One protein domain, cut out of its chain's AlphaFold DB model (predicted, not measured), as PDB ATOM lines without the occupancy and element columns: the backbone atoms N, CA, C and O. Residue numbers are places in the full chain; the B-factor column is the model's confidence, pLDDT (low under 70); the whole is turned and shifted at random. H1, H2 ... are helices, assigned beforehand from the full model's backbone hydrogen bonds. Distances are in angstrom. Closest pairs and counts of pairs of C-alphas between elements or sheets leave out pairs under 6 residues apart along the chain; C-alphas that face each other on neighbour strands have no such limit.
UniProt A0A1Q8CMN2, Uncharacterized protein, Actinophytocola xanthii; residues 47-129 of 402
ATOM      1  N   PRO A  47      20.129  51.141  20.180       75.69
ATOM      2  CA  PRO A  47      21.442  50.865  20.763       75.69
ATOM      3  C   PRO A  47      21.436  50.932  22.294       75.69
ATOM      4  O   PRO A  47      22.172  50.184  22.946       75.69
ATOM      5  N   ASP A  48      20.582  51.760  22.897       80.38
ATOM      6  CA  ASP A  48      20.479  51.838  24.353       80.38
ATOM      7  C   ASP A  48      19.794  50.598  24.931       80.38
ATOM      8  O   ASP A  48      20.222  50.071  25.966       80.38
ATOM      9  N   ARG A  49      18.805  50.038  24.219       84.25
ATOM     10  CA  ARG A  49      18.220  48.736  24.580       84.25
ATOM     11  C   ARG A  49      19.242  47.612  24.472       84.25
ATOM     12  O   ARG A  49      19.265  46.745  25.347       84.25
ATOM     13  N   MET A  50      20.112  47.641  23.460       78.81
ATOM     14  CA  MET A  50      21.186  46.657  23.320       78.81
ATOM     15  C   MET A  50      22.168  46.726  24.499       78.81
ATOM     16  O   MET A  50      22.480  45.700  25.105       78.81
ATOM     17  N   ARG A  51      22.596  47.929  24.910       78.38
ATOM     18  CA  ARG A  51      23.462  48.110  26.093       78.38
ATOM     19  C   ARG A  51      22.794  47.624  27.381       78.38
ATOM     20  O   ARG A  51      23.426  46.925  28.176       78.38
ATOM     21  N   ALA A  52      21.516  47.949  27.582       85.94
ATOM     22  CA  ALA A  52      20.750  47.487  28.740       85.94
ATOM     23  C   ALA A  52      20.600  45.954  28.764       85.94
ATOM     24  O   ALA A  52      20.695  45.328  29.828       85.94
ATOM     25  N   PHE A  53      20.407  45.341  27.596       81.50
ATOM     26  CA  PHE A  53      20.357  43.894  27.442       81.50
ATOM     27  C   PHE A  53      21.698  43.241  27.806       81.50
ATOM     28  O   PHE A  53      21.716  42.348  28.654       81.50
ATOM     29  N   VAL A  54      22.825  43.742  27.280       80.06
ATOM     30  CA  VAL A  54      24.174  43.252  27.629       80.06
ATOM     31  C   VAL A  54      24.422  43.342  29.138       80.06
ATOM     32  O   VAL A  54      24.820  42.359  29.759       80.06
ATOM     33  N   GLY A  55      24.091  44.472  29.772       83.56
ATOM     34  CA  GLY A  55      24.225  44.613  31.227       83.56
ATOM     35  C   GLY A  55      23.345  43.639  32.027       83.56
ATOM     36  O   GLY A  55      23.703  43.211  33.128       83.56
ATOM     37  N   SER A  56      22.190  43.251  31.488       84.56
ATOM     38  CA  SER A  56      21.308  42.247  32.098       84.56
ATOM     39  C   SER A  56      21.877  40.833  31.952       84.56
ATOM     40  O   SER A  56      21.869  40.069  32.915       84.56
ATOM     41  N   VAL A  57      22.458  40.524  30.793       78.19
ATOM     42  CA  VAL A  57      23.168  39.273  30.509       78.19
ATOM     43  C   VAL A  57      24.381  39.083  31.428       78.19
ATOM     44  O   VAL A  57      24.530  38.022  32.036       78.19
ATOM     45  N   THR A  58      25.207  40.116  31.622       81.62
ATOM     46  CA  THR A  58      26.352  40.054  32.548       81.62
ATOM     47  C   THR A  58      25.909  39.777  33.987       81.62
ATOM     48  O   THR A  58      26.499  38.939  34.671       81.62
ATOM     49  N   ARG A  59      24.830  40.426  34.451       87.38
ATOM     50  CA  ARG A  59      24.258  40.158  35.782       87.38
ATOM     51  C   ARG A  59      23.724  38.734  35.901       87.38
ATOM     52  O   ARG A  59      24.004  38.079  36.903       87.38
ATOM     53  N   ALA A  60      23.023  38.236  34.882       81.69
ATOM     54  CA  ALA A  60      22.540  36.858  34.859       81.69
ATOM     55  C   ALA A  60      23.696  35.855  35.001       81.69
ATOM     56  O   ALA A  60      23.609  34.947  35.824       81.69
ATOM     57  N   ARG A  61      24.817  36.073  34.298       80.19
ATOM     58  CA  ARG A  61      26.023  35.240  34.426       80.19
ATOM     59  C   ARG A  61      26.572  35.224  35.853       80.19
ATOM     60  O   ARG A  61      26.778  34.151  36.403       80.19
ATOM     61  N   SER A  62      26.699  36.392  36.486       88.75
ATOM     62  CA  SER A  62      27.165  36.469  37.880       88.75
ATOM     63  C   SER A  62      26.256  35.713  38.861       88.75
ATOM     64  O   SER A  62      26.734  35.084  39.804       88.75
ATOM     65  N   PHE A  63      24.939  35.730  38.625       88.56
ATOM     66  CA  PHE A  63      23.984  34.990  39.444       88.56
ATOM     67  C   PHE A  63      24.101  33.479  39.220       88.56
ATOM     68  O   PHE A  63      24.063  32.718  40.186       88.56
ATOM     69  N   LEU A  64      24.292  33.038  37.971       82.75
ATOM     70  CA  LEU A  64      24.540  31.628  37.663       82.75
ATOM     71  C   LEU A  64      25.816  31.114  38.333       82.75
ATOM     72  O   LEU A  64      25.776  30.054  38.954       82.75
ATOM     73  N   ASP A  65      26.906  31.881  38.290       85.62
ATOM     74  CA  ASP A  65      28.166  31.516  38.947       85.62
ATOM     75  C   ASP A  65      27.969  31.361  40.469       85.62
ATOM     76  O   ASP A  65      28.467  30.415  41.089       85.62
ATOM     77  N   ALA A  66      27.169  32.240  41.084       91.31
ATOM     78  CA  ALA A  66      26.821  32.147  42.501       91.31
ATOM     79  C   ALA A  66      25.970  30.904  42.824       91.31
ATOM     80  O   ALA A  66      26.204  30.241  43.842       91.31
ATOM     81  N   VAL A  67      25.002  30.562  41.968       86.25
ATOM     82  CA  VAL A  67      24.190  29.342  42.101       86.25
ATOM     83  C   VAL A  67      25.068  28.101  41.962       86.25
ATOM     84  O   VAL A  67      24.972  27.204  42.798       86.25
ATOM     85  N   GLN A  68      25.970  28.069  40.981       85.00
ATOM     86  CA  GLN A  68      26.913  26.971  40.793       85.00
ATOM     87  C   GLN A  68      27.806  26.797  42.027       85.00
ATOM     88  O   GLN A  68      27.892  25.696  42.568       85.00
ATOM     89  N   ALA A  69      28.374  27.882  42.556       89.44
ATOM     90  CA  ALA A  69      29.176  27.845  43.778       89.44
ATOM     91  C   ALA A  69      28.377  27.378  45.010       89.44
ATOM     92  O   ALA A  69      28.926  26.733  45.908       89.44
ATOM     93  N   LYS A  70      27.080  27.702  45.088       88.44
ATOM     94  CA  LYS A  70      26.196  27.216  46.157       88.44
ATOM     95  C   LYS A  70      25.913  25.721  46.009       88.44
ATOM     96  O   LYS A  70      25.970  25.002  46.999       88.44
ATOM     97  N   VAL A  71      25.656  25.249  44.792       84.62
ATOM     98  CA  VAL A  71      25.429  23.824  44.504       84.62
ATOM     99  C   VAL A  71      26.683  23.000  44.771       84.62
ATOM    100  O   VAL A  71      26.583  21.963  45.417       84.62
ATOM    101  N   SER A  72      27.862  23.488  44.384       85.44
ATOM    102  CA  SER A  72      29.136  22.854  44.740       85.44
ATOM    103  C   SER A  72      29.351  22.794  46.253       85.44
ATOM    104  O   SER A  72      29.827  21.783  46.754       85.44
ATOM    105  N   ARG A  73      28.951  23.827  47.009       86.38
ATOM    106  CA  ARG A  73      29.001  23.789  48.482       86.38
ATOM    107  C   ARG A  73      28.035  22.772  49.085       86.38
ATOM    108  O   ARG A  73      28.417  22.088  50.023       86.38
ATOM    109  N   MET A  74      26.832  22.621  48.528       81.19
ATOM    110  CA  MET A  74      25.863  21.609  48.981       81.19
ATOM    111  C   MET A  74      26.315  20.163  48.719       81.19
ATOM    112  O   MET A  74      25.713  19.241  49.256       81.19
ATOM    113  N   GLN A  75      27.363  19.955  47.918       80.31
ATOM    114  CA  GLN A  75      27.985  18.642  47.701       80.31
ATOM    115  C   GLN A  75      29.092  18.329  48.714       80.31
ATOM    116  O   GLN A  75      29.646  17.232  48.692       80.31
ATOM    117  N   GLY A  76      29.453  19.285  49.576       83.94
ATOM    118  CA  GLY A  76      30.406  19.041  50.648       83.94
ATOM    119  C   GLY A  76      29.862  18.017  51.642       83.94
ATOM    120  O   GLY A  76      28.657  17.967  51.887       83.94
ATOM    121  N   ALA A  77      30.763  17.245  52.257       80.81
ATOM    122  CA  ALA A  77      30.420  16.280  53.307       80.81
ATOM    123  C   ALA A  77      29.613  16.912  54.460       80.81
ATOM    124  O   ALA A  77      28.837  16.228  55.121       80.81
ATOM    125  N   ASP A  78      29.756  18.226  54.648       83.31
ATOM    126  CA  ASP A  78      29.037  19.028  55.641       83.31
ATOM    127  C   ASP A  78      27.528  19.153  55.363       83.31
ATOM    128  O   ASP A  78      26.754  19.436  56.275       83.31
ATOM    129  N   PHE A  79      27.098  18.959  54.113       78.62
ATOM    130  CA  PHE A  79      25.700  19.078  53.686       78.62
ATOM    131  C   PHE A  79      25.054  17.739  53.341       78.62
ATOM    132  O   PHE A  79      23.854  17.704  53.062       78.62
ATOM    133  N   THR A  80      25.806  16.639  53.400       75.88
ATOM    134  CA  THR A  80      25.222  15.302  53.340       75.88
ATOM    135  C   THR A  80      24.387  15.123  54.605       75.88
ATOM    136  O   THR A  80      24.953  15.110  55.703       75.88
ATOM    137  N   PRO A  81      23.047  15.033  54.510       73.81
ATOM    138  CA  PRO A  81      22.224  14.910  55.698       73.81
ATOM    139  C   PRO A  81      22.666  13.659  56.454       73.81
ATOM    140  O   PRO A  81      22.601  12.552  55.917       73.81
ATOM    141  N   GLN A  82      23.118  13.838  57.699       79.44
ATOM    142  CA  GLN A  82      23.411  12.740  58.616       79.44
ATOM    143  C   GLN A  82      22.086  12.139  59.099       79.44
ATOM    144  O   GLN A  82      21.710  12.211  60.267       79.44
ATOM    145  N   LEU A  83      21.329  11.582  58.158       80.56
ATOM    146  CA  LEU A  83      20.239  10.668  58.433       80.56
ATOM    147  C   LEU A  83      20.923   9.466  59.077       80.56
ATOM    148  O   LEU A  83      21.646   8.749  58.391       80.56
ATOM    149  N   GLY A  84      20.810   9.352  60.404       82.19
ATOM    150  CA  GLY A  84      21.589   8.418  61.221       82.19
ATOM    151  C   GLY A  84      21.595   6.976  60.702       82.19
ATOM    152  O   GLY A  84      20.858   6.613  59.792       82.19
ATOM    153  N   THR A  85      22.390   6.105  61.325       90.19
ATOM    154  CA  THR A  85      22.685   4.736  60.846       90.19
ATOM    155  C   THR A  85      21.484   3.783  60.732       90.19
ATOM    156  O   THR A  85      21.657   2.636  60.324       90.19
ATOM    157  N   SER A  86      20.269   4.245  61.035       94.25
ATOM    158  CA  SER A  86      19.018   3.518  60.820       94.25
ATOM    159  C   SER A  86      18.878   3.041  59.362       94.25
ATOM    160  O   SER A  86      19.136   3.825  58.444       94.25
ATOM    161  N   PRO A  87      18.385   1.810  59.118       93.12
ATOM    162  CA  PRO A  87      18.133   1.299  57.769       93.12
ATOM    163  C   PRO A  87      17.259   2.229  56.916       93.12
ATOM    164  O   PRO A  87      17.508   2.408  55.725       93.12
ATOM    165  N   VAL A  88      16.261   2.875  57.528       93.62
ATOM    166  CA  VAL A  88      15.395   3.849  56.842       93.62
ATOM    167  C   VAL A  88      16.167   5.130  56.514       93.62
ATOM    168  O   VAL A  88      16.033   5.666  55.416       93.62
ATOM    169  N   GLY A  89      17.021   5.588  57.434       91.56
ATOM    170  CA  GLY A  89      17.899   6.741  57.226       91.56
ATOM    171  C   GLY A  89      18.845   6.534  56.046       91.56
ATOM    172  O   GLY A  89      18.932   7.397  55.175       91.56
ATOM    173  N   GLN A  90      19.450   5.348  55.943       91.62
ATOM    174  CA  GLN A  90      20.317   4.973  54.823       91.62
ATOM    175  C   GLN A  90      19.565   4.940  53.482       91.62
ATOM    176  O   GLN A  90      20.081   5.418  52.471       91.62
ATOM    177  N   GLN A  91      18.330   4.425  53.451       94.19
ATOM    178  CA  GLN A  91      17.512   4.424  52.231       94.19
ATOM    179  C   GLN A  91      17.116   5.837  51.791       94.19
ATOM    180  O   GLN A  91      17.137   6.139  50.598       94.19
ATOM    181  N   LEU A  92      16.758   6.705  52.740       91.56
ATOM    182  CA  LEU A  92      16.452   8.104  52.450       91.56
ATOM    183  C   LEU A  92      17.696   8.837  51.955       91.56
ATOM    184  O   LEU A  92      17.619   9.492  50.920       91.56
ATOM    185  N   ALA A  93      18.839   8.666  52.623       90.19
ATOM    186  CA  ALA A  93      20.111   9.242  52.199       90.19
ATOM    187  C   ALA A  93      20.460   8.809  50.768       90.19
ATOM    188  O   ALA A  93      20.739   9.660  49.929       90.19
ATOM    189  N   LYS A  94      20.316   7.516  50.450       91.38
ATOM    190  CA  LYS A  94      20.518   6.991  49.094       91.38
ATOM    191  C   LYS A  94      19.574   7.627  48.071       91.38
ATOM    192  O   LYS A  94      20.009   7.970  46.983       91.38
ATOM    193  N   LYS A  95      18.288   7.811  48.394       92.94
ATOM    194  CA  LYS A  95      17.322   8.466  47.489       92.94
ATOM    195  C   LYS A  95      17.612   9.955  47.295       92.94
ATOM    196  O   LYS A  95      17.393  10.472  46.203       92.94
ATOM    197  N   PHE A  96      18.053  10.648  48.342       90.31
ATOM    198  CA  PHE A  96      18.482  12.041  48.243       90.31
ATOM    199  C   PHE A  96      19.719  12.168  47.361       90.31
ATOM    200  O   PHE A  96      19.727  13.005  46.463       90.31
ATOM    201  N   ASP A  97      20.709  11.303  47.578       89.19
ATOM    202  CA  ASP A  97      21.922  11.249  46.771       89.19
ATOM    203  C   ASP A  97      21.601  10.947  45.302       89.19
ATOM    204  O   ASP A  97      22.025  11.681  44.420       89.19
ATOM    205  N   ASP A  98      20.733   9.971  45.032       92.44
ATOM    206  CA  ASP A  98      20.307   9.630  43.673       92.44
ATOM    207  C   ASP A  98      19.555  10.793  42.998       92.44
ATOM    208  O   ASP A  98      19.839  11.170  41.864       92.44
ATOM    209  N   ARG A  99      18.649  11.483  43.704       92.06
ATOM    210  CA  ARG A  99      17.953  12.663  43.150       92.06
ATOM    211  C   ARG A  99      18.879  13.855  42.905       92.06
ATOM    212  O   ARG A  99      18.603  14.661  42.012       92.06
ATOM    213  N   LEU A 100      19.936  14.000  43.699       89.56
ATOM    214  CA  LEU A 100      20.892  15.096  43.572       89.56
ATOM    215  C   LEU A 100      21.957  14.807  42.511       89.56
ATOM    216  O   LEU A 100      22.216  15.679  41.681       89.56
ATOM    217  N   ASN A 101      22.540  13.609  42.525       88.31
ATOM    218  CA  ASN A 101      23.747  13.246  41.784       88.31
ATOM    219  C   ASN A 101      23.511  12.311  40.588       88.31
ATOM    220  O   ASN A 101      24.452  12.088  39.828       88.31
ATOM    221  N   SER A 102      22.298  11.787  40.367       93.19
ATOM    222  CA  SER A 102      22.026  11.000  39.155       93.19
ATOM    223  C   SER A 102      22.163  11.835  37.878       93.19
ATOM    224  O   SER A 102      22.014  13.060  37.869       93.19
ATOM    225  N   THR A 103      22.388  11.145  36.760       94.06
ATOM    226  CA  THR A 103      22.501  11.727  35.412       94.06
ATOM    227  C   THR A 103      21.241  12.474  34.965       94.06
ATOM    228  O   THR A 103      21.308  13.349  34.111       94.06
ATOM    229  N   SER A 104      20.084  12.141  35.536       93.56
ATOM    230  CA  SER A 104      18.806  12.839  35.339       93.56
ATOM    231  C   SER A 104      18.381  13.646  36.570       93.56
ATOM    232  O   SER A 104      17.267  14.166  36.624       93.56
ATOM    233  N   GLY A 105      19.259  13.747  37.568       89.94
ATOM    234  CA  GLY A 105      19.017  14.423  38.827       89.94
ATOM    235  C   GLY A 105      19.024  15.940  38.697       89.94
ATOM    236  O   GLY A 105      19.297  16.523  37.643       89.94
ATOM    237  N   LEU A 106      18.742  16.602  39.819       88.88
ATOM    238  CA  LEU A 106      18.670  18.061  39.898       88.88
ATOM    239  C   LEU A 106      19.955  18.729  39.393       88.88
ATOM    240  O   LEU A 106      19.888  19.756  38.718       88.88
ATOM    241  N   ARG A 107      21.118  18.137  39.686       86.50
ATOM    242  CA  ARG A 107      22.414  18.661  39.252       86.50
ATOM    243  C   ARG A 107      22.553  18.654  37.735       86.50
ATOM    244  O   ARG A 107      22.881  19.689  37.169       86.50
ATOM    245  N   ALA A 108      22.284  17.520  37.094       89.75
ATOM    246  CA  ALA A 108      22.404  17.397  35.647       89.75
ATOM    247  C   ALA A 108      21.418  18.324  34.921       89.75
ATOM    248  O   ALA A 108      21.785  18.991  33.956       89.75
ATOM    249  N   MET A 109      20.187  18.443  35.432       90.50
ATOM    250  CA  MET A 109      19.197  19.385  34.897       90.50
ATOM    251  C   MET A 109      19.652  20.843  35.029       90.50
ATOM    252  O   MET A 109      19.491  21.625  34.092       90.50
ATOM    253  N   LEU A 110      20.232  21.214  36.173       86.75
ATOM    254  CA  LEU A 110      20.747  22.563  36.388       86.75
ATOM    255  C   LEU A 110      21.963  22.853  35.505       86.75
ATOM    256  O   LEU A 110      22.046  23.929  34.923       86.75
ATOM    257  N   GLU A 111      22.890  21.908  35.382       86.62
ATOM    258  CA  GLU A 111      24.066  22.027  34.520       86.62
ATOM    259  C   GLU A 111      23.668  22.211  33.052       86.62
ATOM    260  O   GLU A 111      24.139  23.138  32.395       86.62
ATOM    261  N   GLU A 112      22.717  21.417  32.563       92.00
ATOM    262  CA  GLU A 112      22.171  21.558  31.214       92.00
ATOM    263  C   GLU A 112      21.445  22.900  31.021       92.00
ATOM    264  O   GLU A 112      21.617  23.561  29.993       92.00
ATOM    265  N   ALA A 113      20.664  23.352  32.006       86.62
ATOM    266  CA  ALA A 113      20.007  24.657  31.959       86.62
ATOM    267  C   ALA A 113      21.025  25.812  31.918       86.62
ATOM    268  O   ALA A 113      20.875  26.736  31.113       86.62
ATOM    269  N   MET A 114      22.086  25.741  32.730       83.88
ATOM    270  CA  MET A 114      23.184  26.712  32.717       83.88
ATOM    271  C   MET A 114      23.912  26.704  31.375       83.88
ATOM    272  O   MET A 114      24.143  27.771  30.808       83.88
ATOM    273  N   ARG A 115      24.200  25.521  30.822       88.75
ATOM    274  CA  ARG A 115      24.816  25.367  29.500       88.75
ATOM    275  C   ARG A 115      23.973  26.037  28.414       88.75
ATOM    276  O   ARG A 115      24.499  26.820  27.631       88.75
ATOM    277  N   ARG A 116      22.655  25.802  28.398       89.81
ATOM    278  CA  ARG A 116      21.733  26.448  27.444       89.81
ATOM    279  C   ARG A 116      21.706  27.964  27.599       89.81
ATOM    280  O   ARG A 116      21.714  28.672  26.595       89.81
ATOM    281  N   MET A 117      21.699  28.465  28.835       83.00
ATOM    282  CA  MET A 117      21.719  29.905  29.092       83.00
ATOM    283  C   MET A 117      23.041  30.540  28.641       83.00
ATOM    284  O   MET A 117      23.020  31.601  28.026       83.00
ATOM    285  N   GLN A 118      24.180  29.876  28.859       84.88
ATOM    286  CA  GLN A 118      25.483  30.329  28.362       84.88
ATOM    287  C   GLN A 118      25.539  30.351  26.830       84.88
ATOM    288  O   GLN A 118      26.000  31.337  26.261       84.88
ATOM    289  N   THR A 119      25.012  29.325  26.152       90.50
ATOM    290  CA  THR A 119      24.903  29.312  24.683       90.50
ATOM    291  C   THR A 119      24.034  30.458  24.169       90.50
ATOM    292  O   THR A 119      24.400  31.123  23.201       90.50
ATOM    293  N   PHE A 120      22.899  30.722  24.823       87.62
ATOM    294  CA  PHE A 120      22.033  31.847  24.476       87.62
ATOM    295  C   PHE A 120      22.755  33.192  24.629       87.62
ATOM    296  O   PHE A 120      22.715  34.015  23.718       87.62
ATOM    297  N   ILE A 121      23.462  33.390  25.744       83.06
ATOM    298  CA  ILE A 121      24.261  34.593  26.004       83.06
ATOM    299  C   ILE A 121      25.345  34.776  24.937       83.06
ATOM    300  O   ILE A 121      25.442  35.850  24.352       83.06
ATOM    301  N   ALA A 122      26.113  33.727  24.636       85.06
ATOM    302  CA  ALA A 122      27.168  33.778  23.628       85.06
ATOM    303  C   ALA A 122      26.617  34.115  22.231       85.06
ATOM    304  O   ALA A 122      27.207  34.921  21.514       85.06
ATOM    305  N   SER A 123      25.464  33.543  21.869       88.94
ATOM    306  CA  SER A 123      24.757  33.861  20.624       88.94
ATOM    307  C   SER A 123      24.318  35.328  20.582       88.94
ATOM    308  O   SER A 123      24.555  36.025  19.596       88.94
ATOM    309  N   ALA A 124      23.758  35.840  21.680       82.94
ATOM    310  CA  ALA A 124      23.311  37.224  21.754       82.94
ATOM    311  C   ALA A 124      24.481  38.230  21.724       82.94
ATOM    312  O   ALA A 124      24.383  39.271  21.079       82.94
ATOM    313  N   GLU A 125      25.615  37.910  22.353       83.69
ATOM    314  CA  GLU A 125      26.846  38.707  22.271       83.69
ATOM    315  C   GLU A 125      27.467  38.692  20.867       83.69
ATOM    316  O   GLU A 125      28.018  39.702  20.428       83.69
ATOM    317  N   ALA A 126      27.403  37.558  20.162       88.25
ATOM    318  CA  ALA A 126      27.847  37.461  18.774       88.25
ATOM    319  C   ALA A 126      26.964  38.314  17.851       88.25
ATOM    320  O   ALA A 126      27.486  39.078  17.040       88.25
ATOM    321  N   ALA A 127      25.641  38.261  18.038       85.56
ATOM    322  CA  ALA A 127      24.704  39.109  17.310       85.56
ATOM    323  C   ALA A 127      24.962  40.601  17.583       85.56
ATOM    324  O   ALA A 127      25.075  41.386  16.645       85.56
ATOM    325  N   ALA A 128      25.132  40.998  18.848       82.25
ATOM    326  CA  ALA A 128      25.429  42.385  19.209       82.25
ATOM    327  C   ALA A 128      26.745  42.891  18.587       82.25
ATOM    328  O   ALA A 128      26.791  44.014  18.087       82.25
ATOM    329  N   ARG A 129      27.801  42.062  18.565       85.62
ATOM    330  CA  ARG A 129      29.062  42.387  17.876       85.62
ATOM    331  C   ARG A 129      28.861  42.581  16.377       85.62
ATOM    332  O   ARG A 129      29.308  43.592  15.849       85.62
TER     333      ARG A 129
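This is residues 47 to 129 of the 402 residues of an uncharacterized protein of Actinophytocola xanthii (UniProt A0A1Q8CMN2). This is a long, thin, folded-back rod: H1 runs along one side, the chain goes on past its end through residues 75 to 86 and turns back, and H2 and H3 follow one another nearly in line on the return. H3 lies side by side with H1, running opposite ways, while H2 lies beyond the last residues of H1, on the same stretch of the rod as the long link. The printed part has 83 residues with three named helices, in the order H1, H2, H3, and no named strand; the class is all helix. It is extended, with a radius of gyration of the C-alphas of 18.3 A, and its C-alphas span 62 by 22 by 14 A.

Find C-alpha 47 at (21.442, 50.865, 20.763); from there H1, residues 47 to 74, runs 40.9 A from first to last C-alpha and ends at C-alpha 74, (25.863, 21.609, 48.981). Read on through residues 75 to 86 and you reach H2, residues 87 to 101, which begins at C-alpha 87, (18.133, 1.299, 57.769), and is 20.7 A long. After four more residues comes H3, residues 106 to 129, 34.4 A long, and its C-alpha 129 stands at (29.062, 42.387, 17.876).

Look first at H1 and H3, which touch, with 6 pairs of C-alphas within 8 A. Their closest C-alphas are those of Val 57 and Ile 121, 6.6 A apart. Their lines stand at a shallow tilt of 23 degrees, and they run opposite ways. Move next to H2, which touches H3 only at the corner by their link, with residues 99 to 101 alone against residues 106 to 108 alone. The closest C-alphas there are those of Leu 100 and Leu 106, 5.2 A apart. H2 and H3 run the same way at a shallow tilt of 14 degrees, and their centres are 30.6 A apart. H1 and H2 are apart. In the backbones of H1, H2 and H3, every O i to N i+4 pair is within hydrogen-bond range.

Look for the greatest length between the C-alphas of Pro 47 and Ser 86, the two farthest apart, at 62.1 A. The first and last printed C-alphas, those of Pro 47 and Arg 129, are 11.8 A apart. The link from H1 to H2 is long, with 12 residues, and the link from H2 to H3 is tight. The printed part has no cut. In the B-factor column of this predicted model the mean pLDDT of the printed part is 86.2, and no printed residue is under 70.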